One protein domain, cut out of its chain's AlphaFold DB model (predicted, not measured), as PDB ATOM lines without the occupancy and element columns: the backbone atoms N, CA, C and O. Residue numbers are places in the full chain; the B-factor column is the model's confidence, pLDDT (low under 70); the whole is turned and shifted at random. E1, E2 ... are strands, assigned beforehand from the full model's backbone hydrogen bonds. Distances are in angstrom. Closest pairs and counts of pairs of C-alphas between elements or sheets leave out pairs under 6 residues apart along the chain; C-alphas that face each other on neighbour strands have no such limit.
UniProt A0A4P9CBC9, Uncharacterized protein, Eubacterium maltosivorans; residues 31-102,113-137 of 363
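Overview. This is residues 31 to 102 and 113 to 137 of the 363 residues of an uncharacterized protein of Eubacterium maltosivorans (UniProt A0A4P9CBC9). Two strongly twisted sheets of four strands each stand face to face as a sandwich, one made of E1, E2, E8 and E5 and the other of E3, E4, E7 and E6, with the strands of the one at 19 degrees to those of the other. The chain passes from sheet to sheet at the links E2 to E3, E4 to E5, E5 to E6 and E7 to E8. The printed part has 97 residues, with no named helix and eight strands, E1 to E8 in order along it; the class is all strand. The first sheet, E1 E2 E8 E5, is mixed; the second, E3 E4 E7 E6, is antiparallel throughout. The whole is compact, with a radius of gyration of the C-alphas of 13.1 A and spans of 37 by 31 by 21 A.

Along the chain. Find C-alpha 31 at (58.042, 32.689, 24.464); there E1 begins, residues 31 to 36, and E2 follows at residues 39 to 44. Next come E3, residues 52 to 59, 20.9 A long, and E4, residues 64 to 71, 22.5 A. Look at C-alpha 76 at (51.183, 28.835, 5.575) for the start of E5, residues 76 to 85, 26.1 A, which bends by 55 degrees at residue 79. E6 is residues 95 to 98, E7 residues 116 to 121, and E8, residues 128 to 136, runs 25.8 A to C-alpha 136 at (48.375, 25.364, 4.588).

Arrangement. In the first sheet, E1 and E2 form a hairpin, antiparallel at 165 degrees, with N 36 and O 39 3.1 A apart. E2 and E8 are parallel at 34 degrees; look for N 130 and O 42, 2.9 A apart. E8 and the edge strand E5 are antiparallel, with N 82 and O 131 at 2.8 A. In the second sheet, E3 and E4 form a hairpin, with N 56 and O 68 at 2.8 A. E4 and E7 are antiparallel, with N 65 and O 120 at 2.8 A. E7 and E6 are antiparallel with no N and O pair within hydrogen-bond range; C-alphas 118 and 97 face each other at 5.4 A. Between the sheets, the closest C-alphas of E1 and E3 are those of Val 33 and Val 57, 6.6 A apart, and those of E5 and E7 are Phe 78 and Asn 116, also 6.6 A. E1 and E6 are apart.

Size, cuts and confidence. The C-alphas farthest apart are those of Tyr 87 and Ser 102, 39.2 A. Residues 103 to 112 are not printed, and C-alphas 102 and 113 are 10.0 A apart across this cut. Of the links that are printed whole, none is long. The mean pLDDT of the printed part is 70.2; it is under 70 at residues 31 to 53, 61, 92 to 102 and 113 to 117.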
ATOM      1  N   VAL A  31      57.843  31.246  24.623       51.97
ATOM      2  CA  VAL A  31      58.042  32.689  24.464       51.97
ATOM      3  C   VAL A  31      57.105  33.398  25.439       51.97
ATOM      4  O   VAL A  31      55.911  33.555  25.202       51.97
ATOM      5  N   ARG A  32      57.649  33.831  26.582       50.25
ATOM      6  CA  ARG A  32      56.915  34.706  27.506       50.25
ATOM      7  C   ARG A  32      56.848  36.102  26.910       50.25
ATOM      8  O   ARG A  32      57.863  36.799  26.882       50.25
ATOM      9  N   VAL A  33      55.667  36.527  26.473       54.44
ATOM     10  CA  VAL A  33      55.485  37.862  25.902       54.44
ATOM     11  C   VAL A  33      54.633  38.713  26.837       54.44
ATOM     12  O   VAL A  33      53.414  38.733  26.758       54.44
ATOM     13  N   GLY A  34      55.328  39.458  27.700       47.31
ATOM     14  CA  GLY A  34      54.794  40.640  28.376       47.31
ATOM     15  C   GLY A  34      53.947  40.391  29.630       47.31
ATOM     16  O   GLY A  34      52.987  39.630  29.642       47.31
ATOM     17  N   LYS A  35      54.281  41.122  30.699       47.28
ATOM     18  CA  LYS A  35      53.336  41.455  31.771       47.28
ATOM     19  C   LYS A  35      52.618  42.732  31.362       47.28
ATOM     20  O   LYS A  35      53.285  43.762  31.246       47.28
ATOM     21  N   SER A  36      51.303  42.690  31.180       53.16
ATOM     22  CA  SER A  36      50.503  43.916  31.187       53.16
ATOM     23  C   SER A  36      50.075  44.226  32.625       53.16
ATOM     24  O   SER A  36      50.201  43.399  33.532       53.16
ATOM     25  N   ASN A  37      49.514  45.414  32.855       51.19
ATOM     26  CA  ASN A  37      48.873  45.729  34.137       51.19
ATOM     27  C   ASN A  37      47.570  44.925  34.364       51.19
ATOM     28  O   ASN A  37      46.929  45.095  35.400       51.19
ATOM     29  N   GLN A  38      47.160  44.094  33.398       56.72
ATOM     30  CA  GLN A  38      45.882  43.380  33.371       56.72
ATOM     31  C   GLN A  38      46.017  41.845  33.397       56.72
ATOM     32  O   GLN A  38      45.001  41.173  33.585       56.72
ATOM     33  N   GLY A  39      47.227  41.294  33.247       58.75
ATOM     34  CA  GLY A  39      47.495  39.852  33.278       58.75
ATOM     35  C   GLY A  39      48.845  39.475  32.654       58.75
ATOM     36  O   GLY A  39      49.540  40.318  32.081       58.75
ATOM     37  N   GLU A  40      49.229  38.205  32.786       58.50
ATOM     38  CA  GLU A  40      50.311  37.603  31.995       58.50
ATOM     39  C   GLU A  40      49.708  36.899  30.774       58.50
ATOM     40  O   GLU A  40      48.737  36.152  30.912       58.50
ATOM     41  N   ILE A  41      50.295  37.120  29.594       61.09
ATOM     42  CA  ILE A  41      50.003  36.334  28.393       61.09
ATOM     43  C   ILE A  41      51.178  35.395  28.152       61.09
ATOM     44  O   ILE A  41      52.326  35.829  28.002       61.09
ATOM     45  N   LEU A  42      50.891  34.097  28.108       63.50
ATOM     46  CA  LEU A  42      51.833  33.112  27.600       63.50
ATOM     47  C   LEU A  42      51.462  32.769  26.163       63.50
ATOM     48  O   LEU A  42      50.318  32.443  25.855       63.50
ATOM     49  N   ILE A  43      52.456  32.832  25.281       66.75
ATOM     50  CA  ILE A  43      52.324  32.311  23.928       66.75
ATOM     51  C   ILE A  43      53.082  31.002  23.894       66.75
ATOM     52  O   ILE A  43      54.314  30.967  23.976       66.75
ATOM     53  N   ASN A  44      52.321  29.925  23.776       61.62
ATOM     54  CA  ASN A  44      52.873  28.599  23.607       61.62
ATOM     55  C   ASN A  44      52.945  28.316  22.116       61.62
ATOM     56  O   ASN A  44      51.946  28.306  21.397       61.62
ATOM     57  N   SER A  45      54.169  28.138  21.649       56.28
ATOM     58  CA  SER A  45      54.451  27.879  20.257       56.28
ATOM     59  C   SER A  45      54.466  26.355  20.064       56.28
ATOM     60  O   SER A  45      55.183  25.653  20.774       56.28
ATOM     61  N   ALA A  46      53.622  25.816  19.175       52.44
ATOM     62  CA  ALA A  46      53.553  24.370  18.929       52.44
ATOM     63  C   ALA A  46      54.920  23.821  18.478       52.44
ATOM     64  O   ALA A  46      55.630  24.511  17.747       52.44
ATOM     65  N   ALA A  47      55.269  22.600  18.904       43.88
ATOM     66  CA  ALA A  47      56.601  21.994  18.775       43.88
ATOM     67  C   ALA A  47      57.150  21.902  17.332       43.88
ATOM     68  O   ALA A  47      58.363  21.942  17.147       43.88
ATOM     69  N   ASP A  48      56.292  21.935  16.309       48.31
ATOM     70  CA  ASP A  48      56.690  22.001  14.889       48.31
ATOM     71  C   ASP A  48      57.080  23.425  14.424       48.31
ATOM     72  O   ASP A  48      56.940  23.804  13.260       48.31
ATOM     73  N   ALA A  49      57.596  24.242  15.347       50.16
ATOM     74  CA  ALA A  49      57.828  25.683  15.236       50.16
ATOM     75  C   ALA A  49      58.858  26.149  14.190       50.16
ATOM     76  O   ALA A  49      59.211  27.328  14.180       50.16
ATOM     77  N   GLN A  50      59.369  25.290  13.304       53.47
ATOM     78  CA  GLN A  50      60.361  25.728  12.310       53.47
ATOM     79  C   GLN A  50      59.794  26.752  11.306       53.47
ATOM     80  O   GLN A  50      60.555  27.452  10.638       53.47
ATOM     81  N   SER A  51      58.467  26.875  11.223       56.69
ATOM     82  CA  SER A  51      57.773  27.664  10.200       56.69
ATOM     83  C   SER A  51      57.438  29.109  10.595       56.69
ATOM     84  O   SER A  51      56.930  29.848   9.749       56.69
ATOM     85  N   TYR A  52      57.722  29.561  11.824       65.06
ATOM     86  CA  TYR A  52      57.477  30.952  12.241       65.06
ATOM     87  C   TYR A  52      58.634  31.537  13.057       65.06
ATOM     88  O   TYR A  52      59.344  30.830  13.766       65.06
ATOM     89  N   LYS A  53      58.859  32.848  12.910       57.94
ATOM     90  CA  LYS A  53      60.006  33.537  13.530       57.94
ATOM     91  C   LYS A  53      59.644  34.245  14.819       57.94
ATOM     92  O   LYS A  53      60.345  34.133  15.815       57.94
ATOM     93  N   ASP A  54      58.574  35.024  14.738       70.38
ATOM     94  CA  ASP A  54      58.302  36.097  15.673       70.38
ATOM     95  C   ASP A  54      56.795  36.160  15.903       70.38
ATOM     96  O   ASP A  54      56.010  36.256  14.952       70.38
ATOM     97  N   VAL A  55      56.408  36.117  17.174       71.81
ATOM     98  CA  VAL A  55      55.082  36.533  17.620       71.81
ATOM     99  C   VAL A  55      55.260  37.875  18.314       71.81
ATOM    100  O   VAL A  55      55.938  37.977  19.336       71.81
ATOM    101  N   ILE A  56      54.690  38.919  17.725       76.94
ATOM    102  CA  ILE A  56      54.717  40.275  18.264       76.94
ATOM    103  C   ILE A  56      53.402  40.482  19.001       76.94
ATOM    104  O   ILE A  56      52.348  40.489  18.371       76.94
ATOM    105  N   VAL A  57      53.464  40.675  20.319       77.38
ATOM    106  CA  VAL A  57      52.303  41.112  21.103       77.38
ATOM    107  C   VAL A  57      52.498  42.559  21.500       77.38
ATOM    108  O   VAL A  57      53.421  42.878  22.249       77.38
ATOM    109  N   ASN A  58      51.621  43.427  21.008       76.69
ATOM    110  CA  ASN A  58      51.554  44.813  21.448       76.69
ATOM    111  C   ASN A  58      50.319  45.007  22.329       76.69
ATOM    112  O   ASN A  58      49.201  44.668  21.938       76.69
ATOM    113  N   ASP A  59      50.539  45.566  23.516       75.12
ATOM    114  CA  ASP A  59      49.474  45.962  24.434       75.12
ATOM    115  C   ASP A  59      48.771  47.222  23.904       75.12
ATOM    116  O   ASP A  59      49.422  48.200  23.516       75.12
ATOM    117  N   SER A  60      47.442  47.205  23.879       73.00
ATOM    118  CA  SER A  60      46.614  48.372  23.592       73.00
ATOM    119  C   SER A  60      46.075  48.961  24.886       73.00
ATOM    120  O   SER A  60      45.718  48.251  25.823       73.00
ATOM    121  N   LYS A  61      45.896  50.284  24.913       68.31
ATOM    122  CA  LYS A  61      45.407  51.022  26.092       68.31
ATOM    123  C   LYS A  61      44.015  50.590  26.585       68.31
ATOM    124  O   LYS A  61      43.661  50.921  27.712       68.31
ATOM    125  N   ASP A  62      43.280  49.816  25.790       78.19
ATOM    126  CA  ASP A  62      41.890  49.435  26.046       78.19
ATOM    127  C   ASP A  62      41.714  47.951  26.431       78.19
ATOM    128  O   ASP A  62      40.618  47.408  26.305       78.19
ATOM    129  N   GLY A  63      42.781  47.263  26.865       73.75
ATOM    130  CA  GLY A  63      42.727  45.821  27.175       73.75
ATOM    131  C   GLY A  63      42.552  44.944  25.933       73.75
ATOM    132  O   GLY A  63      41.987  43.847  25.979       73.75
ATOM    133  N   LYS A  64      43.011  45.465  24.794       78.75
ATOM    134  CA  LYS A  64      43.110  44.745  23.531       78.75
ATOM    135  C   LYS A  64      44.570  44.381  23.305       78.75
ATOM    136  O   LYS A  64      45.449  45.209  23.514       78.75
ATOM    137  N   TYR A  65      44.824  43.174  22.840       80.38
ATOM    138  CA  TYR A  65      46.160  42.731  22.475       80.38
ATOM    139  C   TYR A  65      46.227  42.597  20.964       80.38
ATOM    140  O   TYR A  65      45.360  41.973  20.353       80.38
ATOM    141  N   PHE A  66      47.248  43.201  20.367       78.62
ATOM    142  CA  PHE A  66      47.568  43.012  18.962       78.62
ATOM    143  C   PHE A  66      48.577  41.889  18.859       78.62
ATOM    144  O   PHE A  66      49.693  42.030  19.357       78.62
ATOM    145  N   ILE A  67      48.188  40.797  18.215       81.25
ATOM    146  CA  ILE A  67      49.062  39.652  17.998       81.25
ATOM    147  C   ILE A  67      49.379  39.605  16.512       81.25
ATOM    148  O   ILE A  67      48.520  39.291  15.689       81.25
ATOM    149  N   GLY A  68      50.607  39.985  16.173       80.62
ATOM    150  CA  GLY A  68      51.165  39.838  14.836       80.62
ATOM    151  C   GLY A  68      52.004  38.576  14.780       80.62
ATOM    152  O   GLY A  68      52.897  38.397  15.611       80.62
ATOM    153  N   VAL A  69      51.740  37.707  13.806       80.12
ATOM    154  CA  VAL A  69      52.525  36.481  13.632       80.12
ATOM    155  C   VAL A  69      53.215  36.464  12.281       80.12
ATOM    156  O   VAL A  69      52.609  36.778  11.257       80.12
ATOM    157  N   LYS A  70      54.496  36.089  12.281       78.69
ATOM    158  CA  LYS A  70      55.319  36.015  11.074       78.69
ATOM    159  C   LYS A  70      55.572  34.568  10.657       78.69
ATOM    160  O   LYS A  70      56.298  33.857  11.355       78.69
ATOM    161  N   THR A  71      55.040  34.160   9.503       76.38
ATOM    162  CA  THR A  71      55.342  32.862   8.872       76.38
ATOM    163  C   THR A  71      56.543  32.979   7.925       76.38
ATOM    164  O   THR A  71      56.791  34.031   7.336       76.38
ATOM    165  N   TYR A  72      57.335  31.910   7.811       72.31
ATOM    166  CA  TYR A  72      58.445  31.808   6.852       72.31
ATOM    167  C   TYR A  72      58.046  31.126   5.549       72.31
ATOM    168  O   TYR A  72      58.616  31.415   4.497       72.31
ATOM    169  N   ASP A  73      57.111  30.187   5.630       80.31
ATOM    170  CA  ASP A  73      56.651  29.438   4.477       80.31
ATOM    171  C   ASP A  73      55.442  30.163   3.864       80.31
ATOM    172  O   ASP A  73      54.412  30.286   4.532       80.31
ATOM    173  N   PRO A  74      55.530  30.631   2.603       79.12
ATOM    174  CA  PRO A  74      54.426  31.312   1.925       79.12
ATOM    175  C   PRO A  74      53.199  30.413   1.716       79.12
ATOM    176  O   PRO A  74      52.128  30.904   1.353       79.12
ATOM    177  N   ASN A  75      53.342  29.100   1.920       82.38
ATOM    178  CA  ASN A  75      52.224  28.171   1.912       82.38
ATOM    179  C   ASN A  75      51.445  28.184   3.228       82.38
ATOM    180  O   ASN A  75      50.346  27.663   3.236       82.38
ATOM    181  N   TRP A  76      51.941  28.757   4.326       81.00
ATOM    182  CA  TRP A  76      51.183  28.835   5.575       81.00
ATOM    183  C   TRP A  76      50.567  30.220   5.747       81.00
ATOM    184  O   TRP A  76      51.270  31.227   5.855       81.00
ATOM    185  N   GLU A  77      49.240  30.261   5.798       80.94
ATOM    186  CA  GLU A  77      48.466  31.455   6.103       80.94
ATOM    187  C   GLU A  77      47.982  31.403   7.547       80.94
ATOM    188  O   GLU A  77      47.505  30.382   8.036       80.94
ATOM    189  N   PHE A  78      48.105  32.521   8.245       82.06
ATOM    190  CA  PHE A  78      47.551  32.663   9.578       82.06
ATOM    191  C   PHE A  78      46.018  32.720   9.516       82.06
ATOM    192  O   PHE A  78      45.454  33.570   8.827       82.06
ATOM    193  N   ASN A  79      45.358  31.814  10.236       82.12
ATOM    194  CA  ASN A  79      43.908  31.624  10.189       82.12
ATOM    195  C   ASN A  79      43.185  32.283  11.362       82.12
ATOM    196  O   ASN A  79      42.050  32.732  11.247       82.12
ATOM    197  N   GLY A  80      43.819  32.294  12.528       83.81
ATOM    198  CA  GLY A  80      43.102  32.542  13.764       83.81
ATOM    199  C   GLY A  80      43.982  32.403  14.980       83.81
ATOM    200  O   GLY A  80      45.162  32.066  14.897       83.81
ATOM    201  N   ILE A  81      43.367  32.634  16.127       85.25
ATOM    202  CA  ILE A  81      43.986  32.444  17.424       85.25
ATOM    203  C   ILE A  81      43.006  31.687  18.309       85.25
ATOM    204  O   ILE A  81      41.825  32.024  18.375       85.25
ATOM    205  N   ILE A  82      43.512  30.686  19.016       83.31
ATOM    206  CA  ILE A  82      42.792  30.002  20.082       83.31
ATOM    207  C   ILE A  82      43.309  30.555  21.406       83.31
ATOM    208  O   ILE A  82      44.506  30.537  21.682       83.31
ATOM    209  N   CYS A  83      42.395  31.066  22.221       85.62
ATOM    210  CA  CYS A  83      42.676  31.502  23.582       85.62
ATOM    211  C   CYS A  83      42.193  30.425  24.545       85.62
ATOM    212  O   CYS A  83      41.035  30.018  24.455       85.62
ATOM    213  N   VAL A  84      43.042  29.985  25.466       84.19
ATOM    214  CA  VAL A  84      42.701  28.990  26.485       84.19
ATOM    215  C   VAL A  84      43.007  29.573  27.854       84.19
ATOM    216  O   VAL A  84      44.100  30.076  28.080       84.19
ATOM    217  N   ASP A  85      42.053  29.553  28.776       85.25
ATOM    218  CA  ASP A  85      42.308  30.042  30.130       85.25
ATOM    219  C   ASP A  85      43.120  29.051  30.980       85.25
ATOM    220  O   ASP A  85      43.376  27.911  30.588       85.25
ATOM    221  N   SER A  86      43.482  29.454  32.200       82.75
ATOM    222  CA  SER A  86      44.212  28.596  33.148       82.75
ATOM    223  C   SER A  86      43.509  27.278  33.514       82.75
ATOM    224  O   SER A  86      44.113  26.432  34.169       82.75
ATOM    225  N   TYR A  87      42.229  27.121  33.167       81.56
ATOM    226  CA  TYR A  87      41.439  25.915  33.403       81.56
ATOM    227  C   TYR A  87      41.302  25.040  32.150       81.56
ATOM    228  O   TYR A  87      40.631  24.012  32.215       81.56
ATOM    229  N   GLY A  88      41.920  25.417  31.028       80.19
ATOM    230  CA  GLY A  88      41.803  24.688  29.768       80.19
ATOM    231  C   GLY A  88      40.558  25.050  28.954       80.19
ATOM    232  O   GLY A  88      40.259  24.364  27.981       80.19
ATOM    233  N   ARG A  89      39.807  26.097  29.326       80.00
ATOM    234  CA  ARG A  89      38.589  26.494  28.605       80.00
ATOM    235  C   ARG A  89      38.947  27.382  27.426       80.00
ATOM    236  O   ARG A  89      39.630  28.391  27.604       80.00
ATOM    237  N   GLN A  90      38.433  27.046  26.246       82.94
ATOM    238  CA  GLN A  90      38.533  27.925  25.092       82.94
ATOM    239  C   GLN A  90      37.711  29.193  25.347       82.94
ATOM    240  O   GLN A  90      36.504  29.136  25.573       82.94
ATOM    241  N   ILE A  91      38.369  30.347  25.313       79.25
ATOM    242  CA  ILE A  91      37.706  31.644  25.375       79.25
ATOM    243  C   ILE A  91      37.438  32.079  23.941       79.25
ATOM    244  O   ILE A  91      38.362  32.260  23.145       79.25
ATOM    245  N   GLN A  92      36.163  32.281  23.616       65.50
ATOM    246  CA  GLN A  92      35.776  32.884  22.351       65.50
ATOM    247  C   GLN A  92      36.098  34.382  22.399       65.50
ATOM    248  O   GLN A  92      35.320  35.195  22.896       65.50
ATOM    249  N   GLY A  93      37.288  34.746  21.928       63.03
ATOM    250  CA  GLY A  93      37.635  36.140  21.684       63.03
ATOM    251  C   GLY A  93      36.898  36.661  20.453       63.03
ATOM    252  O   GLY A  93      36.797  35.970  19.439       63.03
ATOM    253  N   THR A  94      36.406  37.898  20.511       57.94
ATOM    254  CA  THR A  94      36.081  38.639  19.288       57.94
ATOM    255  C   THR A  94      37.390  39.033  18.625       57.94
ATOM    256  O   THR A  94      38.216  39.689  19.265       57.94
ATOM    257  N   TRP A  95      37.565  38.645  17.367       65.12
ATOM    258  CA  TRP A  95      38.726  39.015  16.575       65.12
ATOM    259  C   TRP A  95      38.299  39.856  15.378       65.12
ATOM    260  O   TRP A  95      37.275  39.605  14.746       65.12
ATOM    261  N   GLU A  96      39.107  40.861  15.073       63.56
ATOM    262  CA  GLU A  96      38.984  41.662  13.861       63.56
ATOM    263  C   GLU A  96      40.268  41.458  13.058       63.56
ATOM    264  O   GLU A  96      41.375  41.640  13.578       63.56
ATOM    265  N   ARG A  97      40.124  41.015  11.802       62.19
ATOM    266  CA  ARG A  97      41.236  40.975  10.848       62.19
ATOM    267  C   ARG A  97      41.446  42.398  10.361       62.19
ATOM    268  O   ARG A  97      40.723  42.864   9.484       62.19
ATOM    269  N   GLU A  98      42.428  43.080  10.925       60.94
ATOM    270  CA  GLU A  98      42.897  44.332  10.350       60.94
ATOM    271  C   GLU A  98      43.866  43.946   9.229       60.94
ATOM    272  O   GLU A  98      45.005  43.546   9.480       60.94
ATOM    273  N   SER A  99      43.394  43.949   7.976       55.00
ATOM    274  CA  SER A  99      44.328  43.862   6.857       55.00
ATOM    275  C   SER A  99      45.206  45.099   6.942       55.00
ATOM    276  O   SER A  99      44.682  46.215   6.915       55.00
ATOM    277  N   ALA A 100      46.519  44.915   7.063       52.66
ATOM    278  CA  ALA A 100      47.453  46.003   6.862       52.66
ATOM    279  C   ALA A 100      47.285  46.476   5.412       52.66
ATOM    280  O   ALA A 100      47.875  45.914   4.493       52.66
ATOM    281  N   ASP A 101      46.411  47.460   5.199       49.09
ATOM    282  CA  ASP A 101      46.368  48.218   3.960       49.09
ATOM    283  C   ASP A 101      47.767  48.815   3.829       49.09
ATOM    284  O   ASP A 101      48.177  49.629   4.667       49.09
ATOM    285  N   SER A 102      48.518  48.355   2.826       48.81
ATOM    286  CA  SER A 102      49.944  48.653   2.639       48.81
ATOM    287  C   SER A 102      50.249  50.148   2.565       48.81
ATOM    288  O   SER A 102      51.411  50.544   2.643       48.81
ATOM    289  N   PHE A 113      56.668  42.418   4.851       48.59
ATOM    290  CA  PHE A 113      55.999  41.217   5.367       48.59
ATOM    291  C   PHE A 113      54.480  41.381   5.484       48.59
ATOM    292  O   PHE A 113      54.002  42.376   6.025       48.59
ATOM    293  N   ASP A 114      53.736  40.352   5.060       56.22
ATOM    294  CA  ASP A 114      52.309  40.201   5.353       56.22
ATOM    295  C   ASP A 114      52.144  39.874   6.842       56.22
ATOM    296  O   ASP A 114      52.105  38.713   7.259       56.22
ATOM    297  N   VAL A 115      52.097  40.908   7.680       56.91
ATOM    298  CA  VAL A 115      51.719  40.741   9.082       56.91
ATOM    299  C   VAL A 115      50.204  40.604   9.117       56.91
ATOM    300  O   VAL A 115      49.476  41.591   9.064       56.91
ATOM    301  N   ASN A 116      49.714  39.369   9.219       64.88
ATOM    302  CA  ASN A 116      48.340  39.169   9.655       64.88
ATOM    303  C   ASN A 116      48.301  39.485  11.153       64.88
ATOM    304  O   ASN A 116      48.846  38.742  11.972       64.88
ATOM    305  N   ALA A 117      47.707  40.626  11.493       63.53
ATOM    306  CA  ALA A 117      47.445  41.002  12.868       63.53
ATOM    307  C   ALA A 117      46.009  40.619  13.229       63.53
ATOM    308  O   ALA A 117      45.076  40.830  12.451       63.53
ATOM    309  N   GLN A 118      45.838  40.065  14.424       73.31
ATOM    310  CA  GLN A 118      44.525  39.913  15.038       73.31
ATOM    311  C   GLN A 118      44.482  40.677  16.352       73.31
ATOM    312  O   GLN A 118      45.424  40.648  17.150       73.31
ATOM    313  N   ILE A 119      43.367  41.375  16.549       74.31
ATOM    314  CA  ILE A 119      43.044  42.052  17.797       74.31
ATOM    315  C   ILE A 119      42.244  41.083  18.653       74.31
ATOM    316  O   ILE A 119      41.200  40.610  18.216       74.31
ATOM    317  N   ILE A 120      42.692  40.827  19.879       79.69
ATOM    318  CA  ILE A 120      41.939  40.034  20.854       79.69
ATOM    319  C   ILE A 120      41.611  40.910  22.051       79.69
ATOM    320  O   ILE A 120      42.495  41.553  22.617       79.69
ATOM    321  N   SER A 121      40.345  40.921  22.465       78.75
ATOM    322  CA  SER A 121      39.952  41.477  23.759       78.75
ATOM    323  C   SER A 121      39.905  40.353  24.789       78.75
ATOM    324  O   SER A 121      39.104  39.428  24.666       78.75
ATOM    325  N   ILE A 122      40.787  40.423  25.788       78.44
ATOM    326  CA  ILE A 122      40.821  39.469  26.900       78.44
ATOM    327  C   ILE A 122      40.237  40.179  28.123       78.44
ATOM    328  O   ILE A 122      40.738  41.247  28.487       78.44
ATOM    329  N   PRO A 123      39.198  39.629  28.779       76.12
ATOM    330  CA  PRO A 123      38.678  40.209  30.008       76.12
ATOM    331  C   PRO A 123      39.786  40.366  31.055       76.12
ATOM    332  O   PRO A 123      40.566  39.447  31.308       76.12
ATOM    333  N   SER A 124      39.843  41.539  31.681       77.06
ATOM    334  CA  SER A 124      40.831  41.856  32.715       77.06
ATOM    335  C   SER A 124      40.830  40.819  33.843       77.06
ATOM    336  O   SER A 124      39.762  40.469  34.348       77.06
ATOM    337  N   GLY A 125      42.016  40.405  34.299       80.88
ATOM    338  CA  GLY A 125      42.166  39.458  35.409       80.88
ATOM    339  C   GLY A 125      42.140  37.977  35.012       80.88
ATOM    340  O   GLY A 125      42.222  37.128  35.900       80.88
ATOM    341  N   LEU A 126      42.050  37.656  33.718       80.12
ATOM    342  CA  LEU A 126      42.225  36.293  33.214       80.12
ATOM    343  C   LEU A 126      43.671  36.063  32.763       80.12
ATOM    344  O   LEU A 126      44.229  36.858  32.012       80.12
ATOM    345  N   ASN A 127      44.252  34.942  33.196       82.19
ATOM    346  CA  ASN A 127      45.470  34.402  32.597       82.19
ATOM    347  C   ASN A 127      45.055  33.507  31.433       82.19
ATOM    348  O   ASN A 127      44.264  32.577  31.626       82.19
ATOM    349  N   VAL A 128      45.565  33.816  30.247       83.44
ATOM    350  CA  VAL A 128      45.186  33.147  29.007       83.44
ATOM    351  C   VAL A 128      46.445  32.734  28.264       83.44
ATOM    352  O   VAL A 128      47.338  33.553  28.031       83.44
ATOM    353  N   ASP A 129      46.484  31.464  27.888       84.81
ATOM    354  CA  ASP A 129      47.423  30.928  26.922       84.81
ATOM    355  C   ASP A 129      46.876  31.181  25.521       84.81
ATOM    356  O   ASP A 129      45.710  30.905  25.219       84.81
ATOM    357  N   VAL A 130      47.725  31.719  24.657       83.12
ATOM    358  CA  VAL A 130      47.329  32.126  23.318       83.12
ATOM    359  C   VAL A 130      48.074  31.297  22.279       83.12
ATOM    360  O   VAL A 130      49.304  31.265  22.261       83.12
ATOM    361  N   TYR A 131      47.313  30.655  21.397       83.62
ATOM    362  CA  TYR A 131      47.808  29.723  20.392       83.62
ATOM    363  C   TYR A 131      47.460  30.225  18.986       83.62
ATOM    364  O   TYR A 131      46.283  30.231  18.613       83.62
ATOM    365  N   PRO A 132      48.443  30.659  18.180       81.19
ATOM    366  CA  PRO A 132      48.191  31.017  16.791       81.19
ATOM    367  C   PRO A 132      47.869  29.767  15.960       81.19
ATOM    368  O   PRO A 132      48.545  28.746  16.067       81.19
ATOM    369  N   VAL A 133      46.847  29.860  15.112       82.56
ATOM    370  CA  VAL A 133      46.406  28.800  14.198       82.56
ATOM    371  C   VAL A 133      46.762  29.195  12.775       82.56
ATOM    372  O   VAL A 133      46.468  30.306  12.333       82.56
ATOM    373  N   PHE A 134      47.352  28.264  12.034       81.94
ATOM    374  CA  PHE A 134      47.720  28.446  10.635       81.94
ATOM    375  C   PHE A 134      47.056  27.384   9.769       81.94
ATOM    376  O   PHE A 134      46.799  26.277  10.234       81.94
ATOM    377  N   VAL A 135      46.823  27.715   8.503       81.62
ATOM    378  CA  VAL A 135      46.371  26.777   7.471       81.62
ATOM    379  C   VAL A 135      47.384  26.719   6.349       81.62
ATOM    380  O   VAL A 135      47.963  27.737   5.968       81.62
ATOM    381  N   ASN A 136      47.553  25.536   5.770       82.38
ATOM    382  CA  ASN A 136      48.375  25.364   4.588       82.38
ATOM    383  C   ASN A 136      47.559  25.643   3.309       82.38
ATOM    384  O   ASN A 136      46.602  24.942   2.987       82.38
ATOM    385  N   ARG A 137      47.980  26.645   2.536       76.88
ATOM    386  CA  ARG A 137      47.493  27.026   1.203       76.88
ATOM    387  C   ARG A 137      47.723  25.968   0.114       76.88
ATOM    388  O   ARG A 137      47.346  26.199  -1.031       76.88
TER     389      ARG A 137